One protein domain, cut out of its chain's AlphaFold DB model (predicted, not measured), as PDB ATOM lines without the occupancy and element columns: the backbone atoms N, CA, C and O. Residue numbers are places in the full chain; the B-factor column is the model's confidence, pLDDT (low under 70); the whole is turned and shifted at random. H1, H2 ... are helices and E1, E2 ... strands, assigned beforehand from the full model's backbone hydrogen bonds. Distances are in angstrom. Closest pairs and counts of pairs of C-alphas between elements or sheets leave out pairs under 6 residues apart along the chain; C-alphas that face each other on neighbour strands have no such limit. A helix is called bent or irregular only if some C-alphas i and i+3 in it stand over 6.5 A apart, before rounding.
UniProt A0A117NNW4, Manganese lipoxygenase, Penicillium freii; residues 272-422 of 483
ATOM      1  N   ILE A 272      15.584 -28.831  27.220       95.69
ATOM      2  CA  ILE A 272      15.078 -27.466  27.328       95.69
ATOM      3  C   ILE A 272      13.699 -27.398  26.674       95.69
ATOM      4  O   ILE A 272      13.487 -27.903  25.571       95.69
ATOM      5  N   GLU A 273      12.747 -26.781  27.359       95.50
ATOM      6  CA  GLU A 273      11.349 -26.743  26.933       95.50
ATOM      7  C   GLU A 273      10.771 -25.333  27.036       95.50
ATOM      8  O   GLU A 273      11.384 -24.431  27.607       95.50
ATOM      9  N   LEU A 274       9.587 -25.114  26.464       96.00
ATOM     10  CA  LEU A 274       8.883 -23.845  26.634       96.00
ATOM     11  C   LEU A 274       8.523 -23.653  28.108       96.00
ATOM     12  O   LEU A 274       8.007 -24.559  28.763       96.00
ATOM     13  N   ALA A 275       8.762 -22.450  28.625       94.62
ATOM     14  CA  ALA A 275       8.469 -22.133  30.012       94.62
ATOM     15  C   ALA A 275       6.987 -22.391  30.313       94.62
ATOM     16  O   ALA A 275       6.122 -21.993  29.538       94.62
ATOM     17  N   SER A 276       6.674 -23.046  31.429       93.00
ATOM     18  CA  SER A 276       5.289 -23.260  31.865       93.00
ATOM     19  C   SER A 276       4.717 -22.016  32.553       93.00
ATOM     20  O   SER A 276       5.430 -21.331  33.289       93.00
ATOM     21  N   ASP A 277       3.408 -21.766  32.420       91.88
ATOM     22  CA  ASP A 277       2.742 -20.611  33.061       91.88
ATOM     23  C   ASP A 277       2.905 -20.618  34.586       91.88
ATOM     24  O   ASP A 277       3.077 -19.572  35.213       91.88
ATOM     25  N   ARG A 278       2.911 -21.818  35.183       93.12
ATOM     26  CA  ARG A 278       3.187 -22.027  36.609       93.12
ATOM     27  C   ARG A 278       4.526 -21.409  37.017       93.12
ATOM     28  O   ARG A 278       4.588 -20.714  38.029       93.12
ATOM     29  N   TRP A 279       5.578 -21.666  36.245       93.38
ATOM     30  CA  TRP A 279       6.931 -21.219  36.562       93.38
ATOM     31  C   TRP A 279       7.121 -19.735  36.290       93.38
ATOM     32  O   TRP A 279       7.691 -19.034  37.122       93.38
ATOM     33  N   ILE A 280       6.567 -19.216  35.195       92.19
ATOM     34  CA  ILE A 280       6.607 -17.775  34.916       92.19
ATOM     35  C   ILE A 280       5.905 -17.000  36.036       92.19
ATOM     36  O   ILE A 280       6.469 -16.053  36.588       92.19
ATOM     37  N   LYS A 281       4.711 -17.449  36.441       92.38
ATOM     38  CA  LYS A 281       3.987 -16.867  37.575       92.38
ATOM     39  C   LYS A 281       4.812 -16.932  38.863       92.38
ATOM     40  O   LYS A 281       4.906 -15.931  39.567       92.38
ATOM     41  N   HIS A 282       5.460 -18.067  39.132       92.31
ATOM     42  CA  HIS A 282       6.347 -18.230  40.281       92.31
ATOM     43  C   HIS A 282       7.485 -17.193  40.304       92.31
ATOM     44  O   HIS A 282       7.675 -16.536  41.330       92.31
ATOM     45  N   PHE A 283       8.195 -16.985  39.190       93.00
ATOM     46  CA  PHE A 283       9.261 -15.977  39.101       93.00
ATOM     47  C   PHE A 283       8.728 -14.538  39.246       93.00
ATOM     48  O   PHE A 283       9.359 -13.697  39.879       93.00
ATOM     49  N   ILE A 284       7.530 -14.229  38.743       91.50
ATOM     50  CA  ILE A 284       6.932 -12.891  38.910       91.50
ATOM     51  C   ILE A 284       6.517 -12.632  40.372       91.50
ATOM     52  O   ILE A 284       6.702 -11.526  40.895       91.50
ATOM     53  N   GLU A 285       5.944 -13.631  41.047       90.69
ATOM     54  CA  GLU A 285       5.442 -13.507  42.424       90.69
ATOM     55  C   GLU A 285       6.560 -13.543  43.473       90.69
ATOM     56  O   GLU A 285       6.447 -12.892  44.519       90.69
ATOM     57  N   THR A 286       7.648 -14.264  43.192       89.75
ATOM     58  CA  THR A 286       8.788 -14.422  44.109       89.75
ATOM     59  C   THR A 286       9.712 -13.203  44.099       89.75
ATOM     60  O   THR A 286      10.357 -12.915  45.108       89.75
ATOM     61  N   ALA A 287       9.724 -12.420  43.016       88.56
ATOM     62  CA  ALA A 287      10.452 -11.156  42.917       88.56
ATOM     63  C   ALA A 287       9.817 -10.046  43.788       88.56
ATOM     64  O   ALA A 287       9.122  -9.147  43.300       88.56
ATOM     65  N   LYS A 288      10.014 -10.130  45.109       86.06
ATOM     66  CA  LYS A 288       9.511  -9.161  46.102       86.06
ATOM     67  C   LYS A 288      10.567  -8.143  46.540       86.06
ATOM     68  O   LYS A 288      10.201  -7.092  47.062       86.06
ATOM     69  N   ALA A 289      11.856  -8.444  46.369       85.06
ATOM     70  CA  ALA A 289      12.924  -7.535  46.770       85.06
ATOM     71  C   ALA A 289      13.034  -6.349  45.802       85.06
ATOM     72  O   ALA A 289      12.828  -6.494  44.597       85.06
ATOM     73  N   LEU A 290      13.417  -5.178  46.322       81.50
ATOM     74  CA  LEU A 290      13.561  -3.955  45.522       81.50
ATOM     75  C   LEU A 290      14.549  -4.148  44.357       81.50
ATOM     76  O   LEU A 290      14.318  -3.657  43.256       81.50
ATOM     77  N   GLU A 291      15.611  -4.916  44.594       82.25
ATOM     78  CA  GLU A 291      16.672  -5.223  43.628       82.25
ATOM     79  C   GLU A 291      16.201  -6.128  42.476       82.25
ATOM     80  O   GLU A 291      16.792  -6.100  41.400       82.25
ATOM     81  N   ASP A 292      15.112  -6.880  42.668       86.50
ATOM     82  CA  ASP A 292      14.549  -7.790  41.660       86.50
ATOM     83  C   ASP A 292      13.444  -7.122  40.825       86.50
ATOM     84  O   ASP A 292      12.915  -7.722  39.888       86.50
ATOM     85  N   THR A 293      13.099  -5.865  41.128       85.31
ATOM     86  CA  THR A 293      12.030  -5.125  40.436       85.31
ATOM     87  C   THR A 293      12.277  -5.046  38.929       85.31
ATOM     88  O   THR A 293      11.346  -5.228  38.149       85.31
ATOM     89  N   GLY A 294      13.531  -4.828  38.510       84.12
ATOM     90  CA  GLY A 294      13.896  -4.794  37.091       84.12
ATOM     91  C   GLY A 294      13.641  -6.132  36.396       84.12
ATOM     92  O   GLY A 294      12.990  -6.171  35.355       84.12
ATOM     93  N   ALA A 295      14.060  -7.236  37.020       86.62
ATOM     94  CA  ALA A 295      13.823  -8.581  36.501       86.62
ATOM     95  C   ALA A 295      12.323  -8.894  36.412       86.62
ATOM     96  O   ALA A 295      11.858  -9.424  35.406       86.62
ATOM     97  N   LYS A 296      11.546  -8.508  37.430       90.19
ATOM     98  CA  LYS A 296      10.092  -8.696  37.456       90.19
ATOM     99  C   LYS A 296       9.388  -7.984  36.308       90.19
ATOM    100  O   LYS A 296       8.530  -8.592  35.670       90.19
ATOM    101  N   ILE A 297       9.723  -6.714  36.068       89.31
ATOM    102  CA  ILE A 297       9.149  -5.924  34.969       89.31
ATOM    103  C   ILE A 297       9.462  -6.617  33.646       89.31
ATOM    104  O   ILE A 297       8.546  -6.963  32.913       89.31
ATOM    105  N   VAL A 298      10.735  -6.943  33.409       89.31
ATOM    106  CA  VAL A 298      11.163  -7.594  32.168       89.31
ATOM    107  C   VAL A 298      10.464  -8.939  31.957       89.31
ATOM    108  O   VAL A 298       9.939  -9.178  30.876       89.31
ATOM    109  N   ILE A 299      10.396  -9.805  32.972       90.19
ATOM    110  CA  ILE A 299       9.713 -11.105  32.860       90.19
ATOM    111  C   ILE A 299       8.210 -10.917  32.596       90.19
ATOM    112  O   ILE A 299       7.635 -11.655  31.801       90.19
ATOM    113  N   THR A 300       7.571  -9.922  33.220       91.81
ATOM    114  CA  THR A 300       6.142  -9.619  33.012       91.81
ATOM    115  C   THR A 300       5.876  -9.101  31.597       91.81
ATOM    116  O   THR A 300       4.921  -9.537  30.947       91.81
ATOM    117  N   ASP A 301       6.743  -8.221  31.099       91.38
ATOM    118  CA  ASP A 301       6.664  -7.664  29.749       91.38
ATOM    119  C   ASP A 301       6.893  -8.762  28.703       91.38
ATOM    120  O   ASP A 301       6.108  -8.908  27.769       91.38
ATOM    121  N   LEU A 302       7.913  -9.606  28.890       89.50
ATOM    122  CA  LEU A 302       8.189 -10.745  28.009       89.50
ATOM    123  C   LEU A 302       7.060 -11.777  28.016       89.50
ATOM    124  O   LEU A 302       6.739 -12.333  26.971       89.50
ATOM    125  N   ASN A 303       6.426 -12.017  29.164       90.44
ATOM    126  CA  ASN A 303       5.269 -12.905  29.248       90.44
ATOM    127  C   ASN A 303       4.057 -12.367  28.465       90.44
ATOM    128  O   ASN A 303       3.238 -13.156  28.004       90.44
ATOM    129  N   SER A 304       3.942 -11.045  28.320       89.88
ATOM    130  CA  SER A 304       2.844 -10.402  27.586       89.88
ATOM    131  C   SER A 304       3.135 -10.298  26.086       89.88
ATOM    132  O   SER A 304       2.252 -10.560  25.273       89.88
ATOM    133  N   ASP A 305       4.374  -9.958  25.724       88.06
ATOM    134  CA  ASP A 305       4.770  -9.677  24.339       88.06
ATOM    135  C   ASP A 305       5.309 -10.903  23.589       88.06
ATOM    136  O   ASP A 305       5.162 -11.009  22.373       88.06
ATOM    137  N   SER A 306       6.025 -11.797  24.276       85.00
ATOM    138  CA  SER A 306       6.899 -12.806  23.653       85.00
ATOM    139  C   SER A 306       6.933 -14.105  24.460       85.00
ATOM    140  O   SER A 306       7.987 -14.685  24.726       85.00
ATOM    141  N   ARG A 307       5.746 -14.583  24.843       88.75
ATOM    142  CA  ARG A 307       5.543 -15.803  25.638       88.75
ATOM    143  C   ARG A 307       6.160 -17.059  25.014       88.75
ATOM    144  O   ARG A 307       6.620 -17.934  25.747       88.75
ATOM    145  N   GLU A 308       6.153 -17.138  23.685       90.44
ATOM    146  CA  GLU A 308       6.699 -18.251  22.890       90.44
ATOM    147  C   GLU A 308       8.237 -18.264  22.858       90.44
ATOM    148  O   GLU A 308       8.848 -19.269  22.508       90.44
ATOM    149  N   SER A 309       8.867 -17.165  23.276       93.25
ATOM    150  CA  SER A 309      10.321 -17.017  23.357       93.25
ATOM    151  C   SER A 309      10.880 -17.279  24.759       93.25
ATOM    152  O   SER A 309      12.083 -17.117  24.981       93.25
ATOM    153  N   LEU A 310      10.029 -17.654  25.721       95.25
ATOM    154  CA  LEU A 310      10.440 -18.027  27.073       95.25
ATOM    155  C   LEU A 310      10.630 -19.539  27.164       95.25
ATOM    156  O   LEU A 310       9.688 -20.310  26.973       95.25
ATOM    157  N   TYR A 311      11.844 -19.941  27.517       96.38
ATOM    158  CA  TYR A 311      12.241 -21.334  27.683       96.38
ATOM    159  C   TYR A 311      12.611 -21.607  29.132       96.38
ATOM    160  O   TYR A 311      12.922 -20.692  29.896       96.38
ATOM    161  N   MET A 312      12.593 -22.869  29.525       95.62
ATOM    162  CA  MET A 312      12.996 -23.278  30.850       95.62
ATOM    163  C   MET A 312      13.709 -24.616  30.841       95.62
ATOM    164  O   MET A 312      13.491 -25.462  29.974       95.62
ATOM    165  N   GLN A 313      14.521 -24.801  31.870       96.69
ATOM    166  CA  GLN A 313      15.097 -26.083  32.205       96.69
ATOM    167  C   GLN A 313      14.650 -26.449  33.622       96.69
ATOM    168  O   GLN A 313      15.036 -25.791  34.592       96.69
ATOM    169  N   ASP A 314      13.777 -27.455  33.717       96.00
ATOM    170  CA  ASP A 314      13.131 -27.877  34.963       96.00
ATOM    171  C   ASP A 314      13.792 -29.137  35.542       96.00
ATOM    172  O   ASP A 314      13.736 -30.204  34.928       96.00
ATOM    173  N   TYR A 315      14.396 -29.032  36.729       96.06
ATOM    174  CA  TYR A 315      14.900 -30.173  37.506       96.06
ATOM    175  C   TYR A 315      14.145 -30.369  38.829       96.06
ATOM    176  O   TYR A 315      14.588 -31.114  39.704       96.06
ATOM    177  N   SER A 316      12.985 -29.728  39.000       93.25
ATOM    178  CA  SER A 316      12.189 -29.790  40.234       93.25
ATOM    179  C   SER A 316      11.703 -31.201  40.587       93.25
ATOM    180  O   SER A 316      11.468 -31.497  41.760       93.25
ATOM    181  N   TYR A 317      11.600 -32.082  39.589       92.94
ATOM    182  CA  TYR A 317      11.133 -33.459  39.736       92.94
ATOM    183  C   TYR A 317      12.131 -34.387  40.446       92.94
ATOM    184  O   TYR A 317      11.749 -35.487  40.836       92.94
ATOM    185  N   PHE A 318      13.390 -33.983  40.656       93.94
ATOM    186  CA  PHE A 318      14.413 -34.849  41.261       93.94
ATOM    187  C   PHE A 318      14.017 -35.409  42.627       93.94
ATOM    188  O   PHE A 318      14.335 -36.552  42.940       93.94
ATOM    189  N   ARG A 319      13.297 -34.629  43.435       90.56
ATOM    190  CA  ARG A 319      12.850 -35.063  44.765       90.56
ATOM    191  C   ARG A 319      11.757 -36.118  44.684       90.56
ATOM    192  O   ARG A 319      11.823 -37.110  45.399       90.56
ATOM    193  N   GLU A 320      10.803 -35.919  43.780       90.94
ATOM    194  CA  GLU A 320       9.749 -36.894  43.504       90.94
ATOM    195  C   GLU A 320      10.346 -38.188  42.941       90.94
ATOM    196  O   GLU A 320      10.053 -39.267  43.448       90.94
ATOM    197  N   ALA A 321      11.261 -38.076  41.973       88.69
ATOM    198  CA  ALA A 321      11.934 -39.217  41.360       88.69
ATOM    199  C   ALA A 321      12.809 -40.005  42.350       88.69
ATOM    200  O   ALA A 321      12.840 -41.230  42.297       88.69
ATOM    201  N   ALA A 322      13.496 -39.322  43.270       86.50
ATOM    202  CA  ALA A 322      14.328 -39.961  44.289       86.50
ATOM    203  C   ALA A 322      13.543 -40.405  45.541       86.50
ATOM    204  O   ALA A 322      14.136 -40.977  46.455       86.50
ATOM    205  N   GLY A 323      12.239 -40.113  45.629       86.94
ATOM    206  CA  GLY A 323      11.429 -40.393  46.821       86.94
ATOM    207  C   GLY A 323      11.868 -39.618  48.071       86.94
ATOM    208  O   GLY A 323      11.683 -40.094  49.189       86.94
ATOM    209  N   VAL A 324      12.477 -38.441  47.894       86.88
ATOM    210  CA  VAL A 324      13.000 -37.589  48.974       86.88
ATOM    211  C   VAL A 324      11.947 -36.556  49.373       86.88
ATOM    212  O   VAL A 324      11.321 -35.937  48.510       86.88
ATOM    213  N   ASP A 325      11.779 -36.313  50.678       86.38
ATOM    214  CA  ASP A 325      10.853 -35.287  51.166       86.38
ATOM    215  C   ASP A 325      11.227 -33.891  50.607       86.38
ATOM    216  O   ASP A 325      12.419 -33.562  50.493       86.38
ATOM    217  N   PRO A 326      10.248 -33.025  50.269       81.44
ATOM    218  CA  PRO A 326      10.517 -31.668  49.788       81.44
ATOM    219  C   PRO A 326      11.440 -30.851  50.704       81.44
ATOM    220  O   PRO A 326      12.193 -29.996  50.233       81.44
ATOM    221  N   THR A 327      11.414 -31.120  52.008       80.00
ATOM    222  CA  THR A 327      12.212 -30.410  53.008       80.00
ATOM    223  C   THR A 327      13.557 -31.067  53.312       80.00
ATOM    224  O   THR A 327      14.382 -30.449  53.987       80.00
ATOM    225  N   ASP A 328      13.867 -32.238  52.771       86.19
ATOM    226  CA  ASP A 328      15.146 -32.889  53.051       86.19
ATOM    227  C   ASP A 328      16.287 -32.361  52.174       86.19
ATOM    228  O   ASP A 328      16.089 -31.758  51.118       86.19
ATOM    229  N   LEU A 329      17.529 -32.554  52.613       86.88
ATOM    230  CA  LEU A 329      18.701 -32.222  51.803       86.88
ATOM    231  C   LEU A 329      19.025 -33.384  50.864       86.88
ATOM    232  O   LEU A 329      19.203 -34.508  51.327       86.88
ATOM    233  N   ILE A 330      19.193 -33.095  49.572       88.56
ATOM    234  CA  ILE A 330      19.761 -34.056  48.623       88.56
ATOM    235  C   ILE A 330      21.259 -34.133  48.922       88.56
ATOM    236  O   ILE A 330      22.011 -33.208  48.606       88.56
ATOM    237  N   LYS A 331      21.700 -35.195  49.598       88.88
ATOM    238  CA  LYS A 331      23.103 -35.366  49.988       88.88
ATOM    239  C   LYS A 331      23.564 -36.809  49.852       88.88
ATOM    240  O   LYS A 331      22.832 -37.730  50.198       88.88
ATOM    241  N   CYS A 332      24.811 -36.978  49.433       84.44
ATOM    242  CA  CYS A 332      25.511 -38.256  49.434       84.44
ATOM    243  C   CYS A 332      26.694 -38.166  50.403       84.44
ATOM    244  O   CYS A 332      27.518 -37.250  50.299       84.44
ATOM    245  N   ALA A 333      26.739 -39.066  51.386       83.06
ATOM    246  CA  ALA A 333      27.843 -39.158  52.334       83.06
ATOM    247  C   ALA A 333      28.810 -40.255  51.884       83.06
ATOM    248  O   ALA A 333      28.367 -41.362  51.592       83.06
ATOM    249  N   TYR A 334      30.104 -39.960  51.878       75.38
ATOM    250  CA  TYR A 334      31.158 -40.914  51.537       75.38
ATOM    251  C   TYR A 334      32.226 -40.924  52.632       75.38
ATOM    252  O   TYR A 334      32.381 -39.950  53.379       75.38
ATOM    253  N   ASP A 335      32.940 -42.036  52.752       68.50
ATOM    254  CA  ASP A 335      34.034 -42.159  53.709       68.50
ATOM    255  C   ASP A 335      35.284 -41.479  53.142       68.50
ATOM    256  O   ASP A 335      35.671 -41.728  51.999       68.50
ATOM    257  N   GLU A 336      35.894 -40.581  53.920       65.81
ATOM    258  CA  GLU A 336      37.111 -39.903  53.478       65.81
ATOM    259  C   GLU A 336      38.255 -40.924  53.323       65.81
ATOM    260  O   GLU A 336      38.520 -41.694  54.252       65.81
ATOM    261  N   PRO A 337      38.947 -40.937  52.170       55.31
ATOM    262  CA  PRO A 337      39.992 -41.917  51.890       55.31
ATOM    263  C   PRO A 337      41.289 -41.678  52.687       55.31
ATOM    264  O   PRO A 337      42.121 -42.580  52.788       55.31
ATOM    265  N   ASP A 338      41.480 -40.492  53.281       58.44
ATOM    266  CA  ASP A 338      42.676 -40.189  54.078       58.44
ATOM    267  C   ASP A 338      42.656 -40.948  55.418       58.44
ATOM    268  O   ASP A 338      41.733 -40.818  56.227       58.44
ATOM    269  N   GLU A 339      43.725 -41.704  55.702       53.59
ATOM    270  CA  GLU A 339      43.882 -42.432  56.964       53.59
ATOM    271  C   GLU A 339      43.782 -41.535  58.206       53.59
ATOM    272  O   GLU A 339      43.402 -42.016  59.276       53.59
ATOM    273  N   LYS A 340      44.113 -40.244  58.078       54.84
ATOM    274  CA  LYS A 340      44.031 -39.264  59.171       54.84
ATOM    275  C   LYS A 340      42.603 -38.841  59.501       54.84
ATOM    276  O   LYS A 340      42.356 -38.428  60.631       54.84
ATOM    277  N   ASP A 341      41.694 -38.969  58.541       56.59
ATOM    278  CA  ASP A 341      40.279 -38.625  58.664       56.59
ATOM    279  C   ASP A 341      39.386 -39.879  58.724       56.59
ATOM    280  O   ASP A 341      38.165 -39.772  58.618       56.59
ATOM    281  N   LYS A 342      39.968 -41.070  58.963       54.81
ATOM    282  CA  LYS A 342      39.227 -42.328  59.170       54.81
ATOM    283  C   LYS A 342      38.100 -42.137  60.193       54.81
ATOM    284  O   LYS A 342      38.345 -41.930  61.381       54.81
ATOM    285  N   GLY A 343      36.856 -42.228  59.719       61.28
ATOM    286  CA  GLY A 343      35.632 -42.045  60.509       61.28
ATOM    287  C   GLY A 343      34.915 -40.703  60.301       61.28
ATOM    288  O   GLY A 343      33.792 -40.535  60.784       61.28
ATOM    289  N   ARG A 344      35.508 -39.756  59.565       66.25
ATOM    290  CA  ARG A 344      34.845 -38.529  59.119       66.25
ATOM    291  C   ARG A 344      34.163 -38.785  57.776       66.25
ATOM    292  O   ARG A 344      34.801 -39.195  56.815       66.25
ATOM    293  N   LYS A 345      32.856 -38.519  57.712       73.56
ATOM    294  CA  LYS A 345      32.093 -38.612  56.464       73.56
ATOM    295  C   LYS A 345      32.167 -37.296  55.706       73.56
ATOM    296  O   LYS A 345      31.709 -36.265  56.213       73.56
ATOM    297  N   GLY A 346      32.727 -37.337  54.505       77.56
ATOM    298  CA  GLY A 346      32.579 -36.273  53.526       77.56
ATOM    299  C   GLY A 346      31.136 -36.238  53.023       77.56
ATOM    300  O   GLY A 346      30.446 -37.257  53.005       77.56
ATOM    301  N   VAL A 347      30.645 -35.057  52.649       84.88
ATOM    302  CA  VAL A 347      29.284 -34.896  52.119       84.88
ATOM    303  C   VAL A 347      29.342 -34.142  50.797       84.88
ATOM    304  O   VAL A 347      30.030 -33.126  50.674       84.88
ATOM    305  N   ARG A 348      28.621 -34.651  49.801       88.69
ATOM    306  CA  ARG A 348      28.309 -33.962  48.545       88.69
ATOM    307  C   ARG A 348      26.825 -33.631  48.522       88.69
ATOM    308  O   ARG A 348      26.020 -34.392  49.051       88.69
ATOM    309  N   PHE A 349      26.480 -32.492  47.934       90.38
ATOM    310  CA  PHE A 349      25.110 -31.990  47.880       90.38
ATOM    311  C   PHE A 349      24.620 -31.971  46.437       90.38
ATOM    312  O   PHE A 349      25.347 -31.530  45.548       90.38
ATOM    313  N   GLY A 350      23.395 -32.440  46.228       90.56
ATOM    314  CA  GLY A 350      22.638 -32.236  45.000       90.56
ATOM    315  C   GLY A 350      21.670 -31.064  45.147       90.56
ATOM    316  O   GLY A 350      21.455 -30.545  46.244       90.56
ATOM    317  N   CYS A 351      21.078 -30.653  44.033       92.50
ATOM    318  CA  CYS A 351      20.060 -29.610  43.987       92.50
ATOM    319  C   CYS A 351      19.029 -29.938  42.904       92.50
ATOM    320  O   CYS A 351      19.349 -30.613  41.930       92.50
ATOM    321  N   ALA A 352      17.794 -29.488  43.106       94.50
ATOM    322  CA  ALA A 352      16.703 -29.572  42.142       94.50
ATOM    323  C   ALA A 352      16.470 -28.179  41.537       94.50
ATOM    324  O   ALA A 352      15.510 -27.487  41.892       94.50
ATOM    325  N   SER A 353      17.410 -27.709  40.713       96.38
ATOM    326  CA  SER A 353      17.376 -26.337  40.194       96.38
ATOM    327  C   SER A 353      16.291 -26.125  39.128       96.38
ATOM    328  O   SER A 353      15.848 -27.055  38.463       96.38
ATOM    329  N   VAL A 354      15.873 -24.878  38.911       96.62
ATOM    330  CA  VAL A 354      15.004 -24.508  37.777       96.62
ATOM    331  C   VAL A 354      15.518 -23.215  37.174       96.62
ATOM    332  O   VAL A 354      15.698 -22.241  37.899       96.62
ATOM    333  N   CYS A 355      15.755 -23.180  35.865       96.94
ATOM    334  CA  CYS A 355      16.277 -21.993  35.187       96.94
ATOM    335  C   CYS A 355      15.310 -21.486  34.113       96.94
ATOM    336  O   CYS A 355      14.789 -22.276  33.328       96.94
ATOM    337  N   LEU A 356      15.081 -20.171  34.093       96.88
ATOM    338  CA  LEU A 356      14.279 -19.472  33.091       96.88
ATOM    339  C   LEU A 356      15.189 -18.763  32.089       96.88
ATOM    340  O   LEU A 356      16.072 -17.994  32.480       96.88
ATOM    341  N   PHE A 357      14.902 -18.951  30.807       96.38
ATOM    342  CA  PHE A 357      15.634 -18.371  29.693       96.38
ATOM    343  C   PHE A 357      14.727 -17.557  28.771       96.38
ATOM    344  O   PHE A 357      13.527 -17.812  28.657       96.38
ATOM    345  N   TYR A 358      15.326 -16.605  28.064       95.50
ATOM    346  CA  TYR A 358      14.690 -15.862  26.982       95.50
ATOM    347  C   TYR A 358      15.516 -15.965  25.705       95.50
ATOM    348  O   TYR A 358      16.718 -15.700  25.727       95.50
ATOM    349  N   LEU A 359      14.862 -16.328  24.605       94.94
ATOM    350  CA  LEU A 359      15.449 -16.389  23.273       94.94
ATOM    351  C   LEU A 359      15.042 -15.150  22.472       94.94
ATOM    352  O   LEU A 359      13.865 -14.948  22.181       94.94
ATOM    353  N   ASN A 360      16.010 -14.325  22.092       91.94
ATOM    354  CA  ASN A 360      15.724 -13.159  21.264       91.94
ATOM    355  C   ASN A 360      15.548 -13.530  19.777       91.94
ATOM    356  O   ASN A 360      15.916 -14.618  19.333       91.94
ATOM    357  N   GLU A 361      15.046 -12.588  18.976       89.06
ATOM    358  CA  GLU A 361      14.846 -12.778  17.527       89.06
ATOM    359  C   GLU A 361      16.154 -13.035  16.753       89.06
ATOM    360  O   GLU A 361      16.130 -13.557  15.640       89.06
ATOM    361  N   LYS A 362      17.310 -12.691  17.337       88.50
ATOM    362  CA  LYS A 362      18.640 -12.950  16.763       88.50
ATOM    363  C   LYS A 362      19.156 -14.363  17.057       88.50
ATOM    364  O   LYS A 362      20.246 -14.702  16.600       88.50
ATOM    365  N   GLY A 363      18.415 -15.170  17.816       89.56
ATOM    366  CA  GLY A 363      18.814 -16.520  18.214       89.56
ATOM    367  C   GLY A 363      19.781 -16.570  19.401       89.56
ATOM    368  O   GLY A 363      20.417 -17.595  19.624       89.56
ATOM    369  N   GLN A 364      19.920 -15.479  20.158       90.38
ATOM    370  CA  GLN A 364      20.713 -15.431  21.387       90.38
ATOM    371  C   GLN A 364      19.821 -15.747  22.585       90.38
ATOM    372  O   GLN A 364      18.741 -15.172  22.738       90.38
ATOM    373  N   ILE A 365      20.295 -16.646  23.441       93.56
ATOM    374  CA  ILE A 365      19.592 -17.089  24.641       93.56
ATOM    375  C   ILE A 365      20.206 -16.449  25.892       93.56
ATOM    376  O   ILE A 365      21.426 -16.401  26.048       93.56
ATOM    377  N   TYR A 366      19.350 -15.952  26.780       94.50
ATOM    378  CA  TYR A 366      19.739 -15.245  27.998       94.50
ATOM    379  C   TYR A 366      19.142 -15.906  29.242       94.50
ATOM    380  O   TYR A 366      17.951 -16.219  29.226       94.50
ATOM    381  N   PRO A 367      19.903 -16.060  30.342       96.00
ATOM    382  CA  PRO A 367      19.397 -16.652  31.571       96.00
ATOM    383  C   PRO A 367      18.829 -15.548  32.469       96.00
ATOM    384  O   PRO A 367      19.555 -14.653  32.907       96.00
ATOM    385  N   LEU A 368      17.525 -15.592  32.734       94.44
ATOM    386  CA  LEU A 368      16.807 -14.537  33.455       94.44
ATOM    387  C   LEU A 368      16.782 -14.773  34.968       94.44
ATOM    388  O   LEU A 368      16.993 -13.842  35.750       94.44
ATOM    389  N   ALA A 369      16.494 -16.007  35.380       95.62
ATOM    390  CA  ALA A 369      16.301 -16.369  36.778       95.62
ATOM    391  C   ALA A 369      16.636 -17.840  37.031       95.62
ATOM    392  O   ALA A 369      16.489 -18.685  36.145       95.62
ATOM    393  N   ILE A 370      17.076 -18.139  38.252       97.25
ATOM    394  CA  ILE A 370      17.406 -19.486  38.715       97.25
ATOM    395  C   ILE A 370      16.782 -19.707  40.094       97.25
ATOM    396  O   ILE A 370      17.008 -18.931  41.021       97.25
ATOM    397  N   VAL A 371      16.043 -20.797  40.249       96.31
ATOM    398  CA  VAL A 371      15.774 -21.420  41.547       96.31
ATOM    399  C   VAL A 371      16.928 -22.375  41.834       96.31
ATOM    400  O   VAL A 371      17.184 -23.273  41.036       96.31
ATOM    401  N   ILE A 372      17.644 -22.175  42.943       94.56
ATOM    402  CA  ILE A 372      18.845 -22.963  43.267       94.56
ATOM    403  C   ILE A 372      18.468 -24.403  43.632       94.56
ATOM    404  O   ILE A 372      19.031 -25.343  43.084       94.56
ATOM    405  N   ASP A 373      17.496 -24.574  44.523       94.12
ATOM    406  CA  ASP A 373      16.952 -25.876  44.908       94.12
ATOM    407  C   ASP A 373      15.457 -25.722  45.180       94.12
ATOM    408  O   ASP A 373      15.058 -24.965  46.074       94.12
ATOM    409  N   TRP A 374      14.629 -26.398  44.387       92.88
ATOM    410  CA  TRP A 374      13.186 -26.401  44.561       92.88
ATOM    411  C   TRP A 374      12.778 -27.358  45.682       92.88
ATOM    412  O   TRP A 374      12.995 -28.569  45.611       92.88
ATOM    413  N   ARG A 375      12.131 -26.810  46.713       90.38
ATOM    414  CA  ARG A 375      11.704 -27.530  47.925       90.38
ATOM    415  C   ARG A 375      10.186 -27.561  48.083       90.38
ATOM    416  O   ARG A 375       9.653 -27.483  49.183       90.38
ATOM    417  N   GLY A 376       9.465 -27.616  46.963       85.88
ATOM    418  CA  GLY A 376       8.002 -27.706  46.920       85.88
ATOM    419  C   GLY A 376       7.262 -26.371  47.062       85.88
ATOM    420  O   GLY A 376       6.164 -26.244  46.520       85.88
ATOM    421  N   SER A 377       7.852 -25.365  47.718       86.88
ATOM    422  CA  SER A 377       7.258 -24.029  47.866       86.88
ATOM    423  C   SER A 377       8.245 -22.885  47.584       86.88
ATOM    424  O   SER A 377       9.452 -23.044  47.808       86.88
ATOM    425  N   PRO A 378       7.754 -21.712  47.127       85.19
ATOM    426  CA  PRO A 378       8.568 -20.505  46.964       85.19
ATOM    427  C   PRO A 378       9.250 -20.052  48.257       85.19
ATOM    428  O   PRO A 378      10.385 -19.596  48.223       85.19
ATOM    429  N   GLU A 379       8.575 -20.185  49.398       85.94
ATOM    430  CA  GLU A 379       9.059 -19.705  50.696       85.94
ATOM    431  C   GLU A 379      10.212 -20.551  51.250       85.94
ATOM    432  O   GLU A 379      11.003 -20.068  52.060       85.94
ATOM    433  N   GLN A 380      10.307 -21.813  50.828       86.50
ATOM    434  CA  GLN A 380      11.353 -22.749  51.249       86.50
ATOM    435  C   GLN A 380      12.491 -22.879  50.231       86.50
ATOM    436  O   GLN A 380      13.488 -23.545  50.524       86.50
ATOM    437  N   SER A 381      12.345 -22.250  49.062       91.12
ATOM    438  CA  SER A 381      13.298 -22.301  47.953       91.12
ATOM    439  C   SER A 381      14.009 -20.956  47.798       91.12
ATOM    440  O   SER A 381      13.470 -19.903  48.133       91.12
ATOM    441  N   VAL A 382      15.231 -20.969  47.268       92.25
ATOM    442  CA  VAL A 382      15.990 -19.737  47.004       92.25
ATOM    443  C   VAL A 382      15.950 -19.439  45.513       92.25
ATOM    444  O   VAL A 382      16.426 -20.242  44.713       92.25
ATOM    445  N   THR A 383      15.400 -18.279  45.155       93.81
ATOM    446  CA  THR A 383      15.356 -17.782  43.774       93.81
ATOM    447  C   THR A 383      16.269 -16.576  43.631       93.81
ATOM    448  O   THR A 383      16.207 -15.650  44.438       93.81
ATOM    449  N   ILE A 384      17.096 -16.580  42.595       94.62
ATOM    450  CA  ILE A 384      18.000 -15.491  42.237       94.62
ATOM    451  C   ILE A 384      17.720 -15.040  40.805       94.62
ATOM    452  O   ILE A 384      17.469 -15.852  39.916       94.62
ATOM    453  N   TYR A 385      17.763 -13.729  40.589       94.12
ATOM    454  CA  TYR A 385      17.562 -13.100  39.287       94.12
ATOM    455  C   TYR A 385      18.885 -12.562  38.759       94.12
ATOM    456  O   TYR A 385      19.736 -12.114  39.533       94.12
ATOM    457  N   ASN A 386      19.040 -12.552  37.439       91.56
ATOM    458  CA  ASN A 386      20.242 -12.051  36.785       91.56
ATOM    459  C   ASN A 386      20.261 -10.516  36.737       91.56
ATOM    460  O   ASN A 386      19.983  -9.887  35.717       91.56
ATOM    461  N   ARG A 387      20.539  -9.892  37.880       85.88
ATOM    462  CA  ARG A 387      20.432  -8.435  38.064       85.88
ATOM    463  C   ARG A 387      21.392  -7.650  37.178       85.88
ATOM    464  O   ARG A 387      21.034  -6.576  36.702       85.88
ATOM    465  N   GLU A 388      22.597  -8.169  36.959       85.38
ATOM    466  CA  GLU A 388      23.623  -7.488  36.167       85.38
ATOM    467  C   GLU A 388      23.364  -7.611  34.660       85.38
ATOM    468  O   GLU A 388      23.690  -6.686  33.917       85.38
ATOM    469  N   LEU A 389      22.708  -8.685  34.195       84.69
ATOM    470  CA  LEU A 389      22.306  -8.831  32.789       84.69
ATOM    471  C   LEU A 389      21.438  -7.667  32.313       84.69
ATOM    472  O   LEU A 389      21.722  -7.073  31.277       84.69
ATOM    473  N   PHE A 390      20.413  -7.305  33.083       82.25
ATOM    474  CA  PHE A 390      19.492  -6.232  32.696       82.25
ATOM    475  C   PHE A 390      20.165  -4.852  32.650       82.25
ATOM    476  O   PHE A 390      19.717  -3.973  31.916       82.25
ATOM    477  N   LYS A 391      21.256  -4.664  33.401       81.94
ATOM    478  CA  LYS A 391      22.050  -3.428  33.377       81.94
ATOM    479  C   LYS A 391      23.022  -3.394  32.203       81.94
ATOM    480  O   LYS A 391      23.257  -2.330  31.643       81.94
ATOM    481  N   ARG A 392      23.594  -4.545  31.839       81.62
ATOM    482  CA  ARG A 392      24.695  -4.645  30.868       81.62
ATOM    483  C   ARG A 392      24.241  -4.862  29.428       81.62
ATOM    484  O   ARG A 392      24.966  -4.486  28.512       81.62
ATOM    485  N   THR A 393      23.065  -5.447  29.205       82.06
ATOM    486  CA  THR A 393      22.598  -5.813  27.862       82.06
ATOM    487  C   THR A 393      21.098  -5.589  27.731       82.06
ATOM    488  O   THR A 393      20.311  -6.030  28.568       82.06
ATOM    489  N   ASP A 394      20.685  -4.954  26.638       84.19
ATOM    490  CA  ASP A 394      19.300  -5.030  26.190       84.19
ATOM    491  C   ASP A 394      19.073  -6.411  25.571       84.19
ATOM    492  O   ASP A 394      19.522  -6.700  24.464       84.19
ATOM    493  N   ILE A 395      18.377  -7.278  26.300       85.06
ATOM    494  CA  ILE A 395      18.132  -8.667  25.897       85.06
ATOM    495  C   ILE A 395      17.282  -8.788  24.623       85.06
ATOM    496  O   ILE A 395      17.368  -9.811  23.942       85.06
ATOM    497  N   ARG A 396      16.476  -7.775  24.263       84.06
ATOM    498  CA  ARG A 396      15.638  -7.822  23.050       84.06
ATOM    499  C   ARG A 396      16.470  -7.534  21.807       84.06
ATOM    500  O   ARG A 396      16.390  -8.272  20.828       84.06
ATOM    501  N   SER A 397      17.298  -6.493  21.854       79.62
ATOM    502  CA  SER A 397      18.161  -6.108  20.732       79.62
ATOM    503  C   SER A 397      19.520  -6.816  20.731       79.62
ATOM    504  O   SER A 397      20.189  -6.855  19.696       79.62
ATOM    505  N   GLY A 398      19.944  -7.383  21.859       78.19
ATOM    506  CA  GLY A 398      21.259  -7.988  22.066       78.19
ATOM    507  C   GLY A 398      22.414  -6.981  22.116       78.19
ATOM    508  O   GLY A 398      23.567  -7.384  21.964       78.19
ATOM    509  N   THR A 399      22.140  -5.679  22.266       80.88
ATOM    510  CA  THR A 399      23.182  -4.642  22.347       80.88
ATOM    511  C   THR A 399      23.603  -4.367  23.785       80.88
ATOM    512  O   THR A 399      22.777  -4.387  24.697       80.88
ATOM    513  N   ASN A 400      24.885  -4.063  23.988       80.75
ATOM    514  CA  ASN A 400      25.395  -3.681  25.302       80.75
ATOM    515  C   ASN A 400      24.857  -2.308  25.721       80.75
ATOM    516  O   ASN A 400      24.882  -1.351  24.945       80.75
ATOM    517  N   ASN A 401      24.410  -2.220  26.967       75.19
ATOM    518  CA  ASN A 401      23.963  -0.992  27.600       75.19
ATOM    519  C   ASN A 401      25.162  -0.329  28.286       75.19
ATOM    520  O   ASN A 401      25.586  -0.726  29.367       75.19
ATOM    521  N   GLU A 402      25.715   0.709  27.662       62.97
ATOM    522  CA  GLU A 402      26.760   1.538  28.268       62.97
ATOM    523  C   GLU A 402      26.120   2.719  29.004       62.97
ATOM    524  O   GLU A 402      26.183   3.860  28.550       62.97
ATOM    525  N   ASN A 403      25.449   2.461  30.131       67.75
ATOM    526  CA  ASN A 403      24.964   3.542  30.989       67.75
ATOM    527  C   ASN A 403      26.085   3.978  31.956       67.75
ATOM    528  O   ASN A 403      26.352   3.270  32.927       67.75
ATOM    529  N   PRO A 404      26.726   5.153  31.778       59.84
ATOM    530  CA  PRO A 404      27.924   5.527  32.542       59.84
ATOM    531  C   PRO A 404      27.664   5.784  34.035       59.84
ATOM    532  O   PRO A 404      28.601   6.013  34.797       59.84
ATOM    533  N   LYS A 405      26.391   5.831  34.447       63.56
ATOM    534  CA  LYS A 405      25.961   6.128  35.821       63.56
ATOM    535  C   LYS A 405      25.667   4.879  36.650       63.56
ATOM    536  O   LYS A 405      25.526   5.000  37.866       63.56
ATOM    537  N   GLU A 406      25.570   3.708  36.026       70.44
ATOM    538  CA  GLU A 406      25.296   2.458  36.728       70.44
ATOM    539  C   GLU A 406      26.585   1.677  36.956       70.44
ATOM    540  O   GLU A 406      27.358   1.412  36.040       70.44
ATOM    541  N   LYS A 407      26.827   1.304  38.215       73.81
ATOM    542  CA  LYS A 407      27.918   0.394  38.551       73.81
ATOM    543  C   LYS A 407      27.489  -1.020  38.159       73.81
ATOM    544  O   LYS A 407      26.683  -1.622  38.866       73.81
ATOM    545  N   VAL A 408      28.035  -1.511  37.053       77.88
ATOM    546  CA  VAL A 408      27.869  -2.894  36.588       77.88
ATOM    547  C   VAL A 408      28.971  -3.756  37.197       77.88
ATOM    548  O   VAL A 408      30.146  -3.373  37.185       77.88
ATOM    549  N   ILE A 409      28.596  -4.893  37.774       80.44
ATOM    550  CA  ILE A 409      29.544  -5.914  38.226       80.44
ATOM    551  C   ILE A 409      29.854  -6.816  37.030       80.44
ATOM    552  O   ILE A 409      28.954  -7.276  36.334       80.44
ATOM    553  N   ASP A 410      31.139  -7.051  36.787       85.38
ATOM    554  CA  ASP A 410      31.586  -7.964  35.740       85.38
ATOM    555  C   ASP A 410      31.163  -9.416  36.034       85.38
ATOM    556  O   ASP A 410      31.170  -9.847  37.190       85.38
ATOM    557  N   GLU A 411      30.851 -10.190  34.991       88.19
ATOM    558  CA  GLU A 411      30.337 -11.564  35.122       88.19
ATOM    559  C   GLU A 411      31.298 -12.480  35.896       88.19
ATOM    560  O   GLU A 411      30.852 -13.403  36.582       88.19
ATOM    561  N   ALA A 412      32.610 -12.216  35.849       88.62
ATOM    562  CA  ALA A 412      33.597 -12.981  36.608       88.62
ATOM    563  C   ALA A 412      33.454 -12.788  38.128       88.62
ATOM    564  O   ALA A 412      33.780 -13.697  38.894       88.62
ATOM    565  N   HIS A 413      32.964 -11.623  38.557       90.62
ATOM    566  CA  HIS A 413      32.882 -11.201  39.956       90.62
ATOM    567  C   HIS A 413      31.470 -11.314  40.547       90.62
ATOM    568  O   HIS A 413      31.304 -11.129  41.756       90.62
ATOM    569  N   ASP A 414      30.462 -11.649  39.737       92.38
ATOM    570  CA  ASP A 414      29.107 -11.957  40.202       92.38
ATOM    571  C   ASP A 414      29.039 -13.378  40.792       92.38
ATOM    572  O   ASP A 414      28.482 -14.320  40.222       92.38
ATOM    573  N   TRP A 415      29.685 -13.556  41.947       94.00
ATOM    574  CA  TRP A 415      29.777 -14.844  42.637       94.00
ATOM    575  C   TRP A 415      28.422 -15.468  42.995       94.00
ATOM    576  O   TRP A 415      28.297 -16.682  42.807       94.00
ATOM    577  N   PRO A 416      27.404 -14.714  43.468       94.25
ATOM    578  CA  PRO A 416      26.076 -15.277  43.710       94.25
ATOM    579  C   PRO A 416      25.463 -15.888  42.447       94.25
ATOM    580  O   PRO A 416      24.963 -17.014  42.489       94.25
ATOM    581  N   TRP A 417      25.554 -15.192  41.312       95.25
ATOM    582  CA  TRP A 417      25.017 -15.689  40.049       95.25
ATOM    583  C   TRP A 417      25.833 -16.849  39.471       95.25
ATOM    584  O   TRP A 417      25.271 -17.845  39.011       95.25
ATOM    585  N   ARG A 418      27.168 -16.785  39.553       95.56
ATOM    586  CA  ARG A 418      28.046 -17.902  39.166       95.56
ATOM    587  C   ARG A 418      27.750 -19.161  39.976       95.56
ATOM    588  O   ARG A 418      27.699 -20.239  39.396       95.56
ATOM    589  N   TYR A 419      27.518 -19.030  41.281       96.19
ATOM    590  CA  TYR A 419      27.131 -20.155  42.130       96.19
ATOM    591  C   TYR A 419      25.788 -20.755  41.699       96.19
ATOM    592  O   TYR A 419      25.682 -21.970  41.554       96.19
ATOM    593  N   ALA A 420      24.791 -19.914  41.412       96.69
ATOM    594  CA  ALA A 420      23.488 -20.374  40.942       96.69
ATOM    595  C   ALA A 420      23.578 -21.134  39.608       96.69
ATOM    596  O   ALA A 420      22.975 -22.198  39.471       96.69
ATOM    597  N   LYS A 421      24.389 -20.651  38.659       97.06
ATOM    598  CA  LYS A 421      24.690 -21.385  37.420       97.06
ATOM    599  C   LYS A 421      25.359 -22.728  37.699       97.06
ATOM    600  O   LYS A 421      24.976 -23.719  37.091       97.06
ATOM    601  N   THR A 422      26.300 -22.798  38.643       96.31
ATOM    602  CA  THR A 422      26.915 -24.073  39.048       96.31
ATOM    603  C   THR A 422      25.884 -25.058  39.606       96.31
ATOM    604  O   THR A 422      25.951 -26.233  39.267       96.31
TER     605      THR A 422
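What this domain is: This is residues 272 to 422 of the 483 residues of the protein "Manganese lipoxygenase" of Penicillium freii (UniProt A0A117NNW4). A strongly twisted sheet of four strands, E1 E4 E5 E6, has the helical hairpin H1 and H2 over one face and the short helix H5 over part of the other, while the two-stranded hairpin E2 and E3 reaches out from this body as a long arm. H4 grazes the sheet, and residues 393 to 414 make a long loop out to H5. The printed part has 151 residues with five named helices and six named strands, in the order H1 H2 E1 H3 E2 E3 E4 E5 E6 H4 H5; both sheets are antiparallel and the class is mixed, with 75 residues, under half, in named elements. The whole is only just loose, close to compact, with a radius of gyration of the C-alphas of 18.2 A, and its spans are 56 by 34 by 30 A.

Where its parts are: Find C-alpha 277 at (2.742, -20.611, 33.061); from there H1 runs to residue 286, 14.0 A. H2, residues 290 to 305, spans 23.6 A and is irregular, with C-alphas 291 and 294 7.1 A apart. Next come E1, residues 310 to 314, H3, 318 to 321, E2, 331 to 335, and E3, 345 to 349. E4, residues 354 to 359, spans 16.6 A, and E5, 365 to 371, spans 17.9 A. E6 is residues 383 to 385, H4 is 387 to 392, and H5, 415 to 422, ends at C-alpha 422 at (26.915, -24.073, 39.048).

How they stand to each other: Look across the sheet, where these backbone atoms of neighbour strands are within hydrogen-bond range: N 311 of E1 and O 357 of E4 at 2.9 A, N 356 of E4 and O 369 of E5 at 2.9 A, and N 384 of E6 and O 370 of E5 at 2.8 A. E4 E5 E6 form a meander, each strand the antiparallel neighbour of the one before. H1 and H2 touch, closest at the C-alphas of Ile 284 and Lys 296, 5.4 A, at a shallow tilt of 25 degrees, opposite ways. They lie on the same face, at heights over the sheet of 9.7 A and 9.0 A. H5 is on the opposite face at 9.5 A; the closest C-alphas of E5 and H5 are those of Ile 370 and Ala 420, 6.5 A. H2 touches H4 with residues 291 to 295 alone, the C-alphas of Ala 295 and Arg 387 being closest at 6.8 A. H3 is not on the sheet. In the hairpin E2 and E3, N 332 and O 348 are 2.9 A apart; E3 and E4 are apart. Every O i to N i+4 pair is within hydrogen-bond range in H1 and H5, 10 of 12 in H2 and 1 of 2 in H4; H3 is too short for one.

The domain as a whole: The C-alphas farthest apart, of Asp 305 and Glu 339, are 60.6 A apart. The printed part has no cut; the links E5 to E6 and H4 to H5 are long. Mean pLDDT of the printed part is 86.6, and residues 335 to 344 and 402 to 405 are under 70.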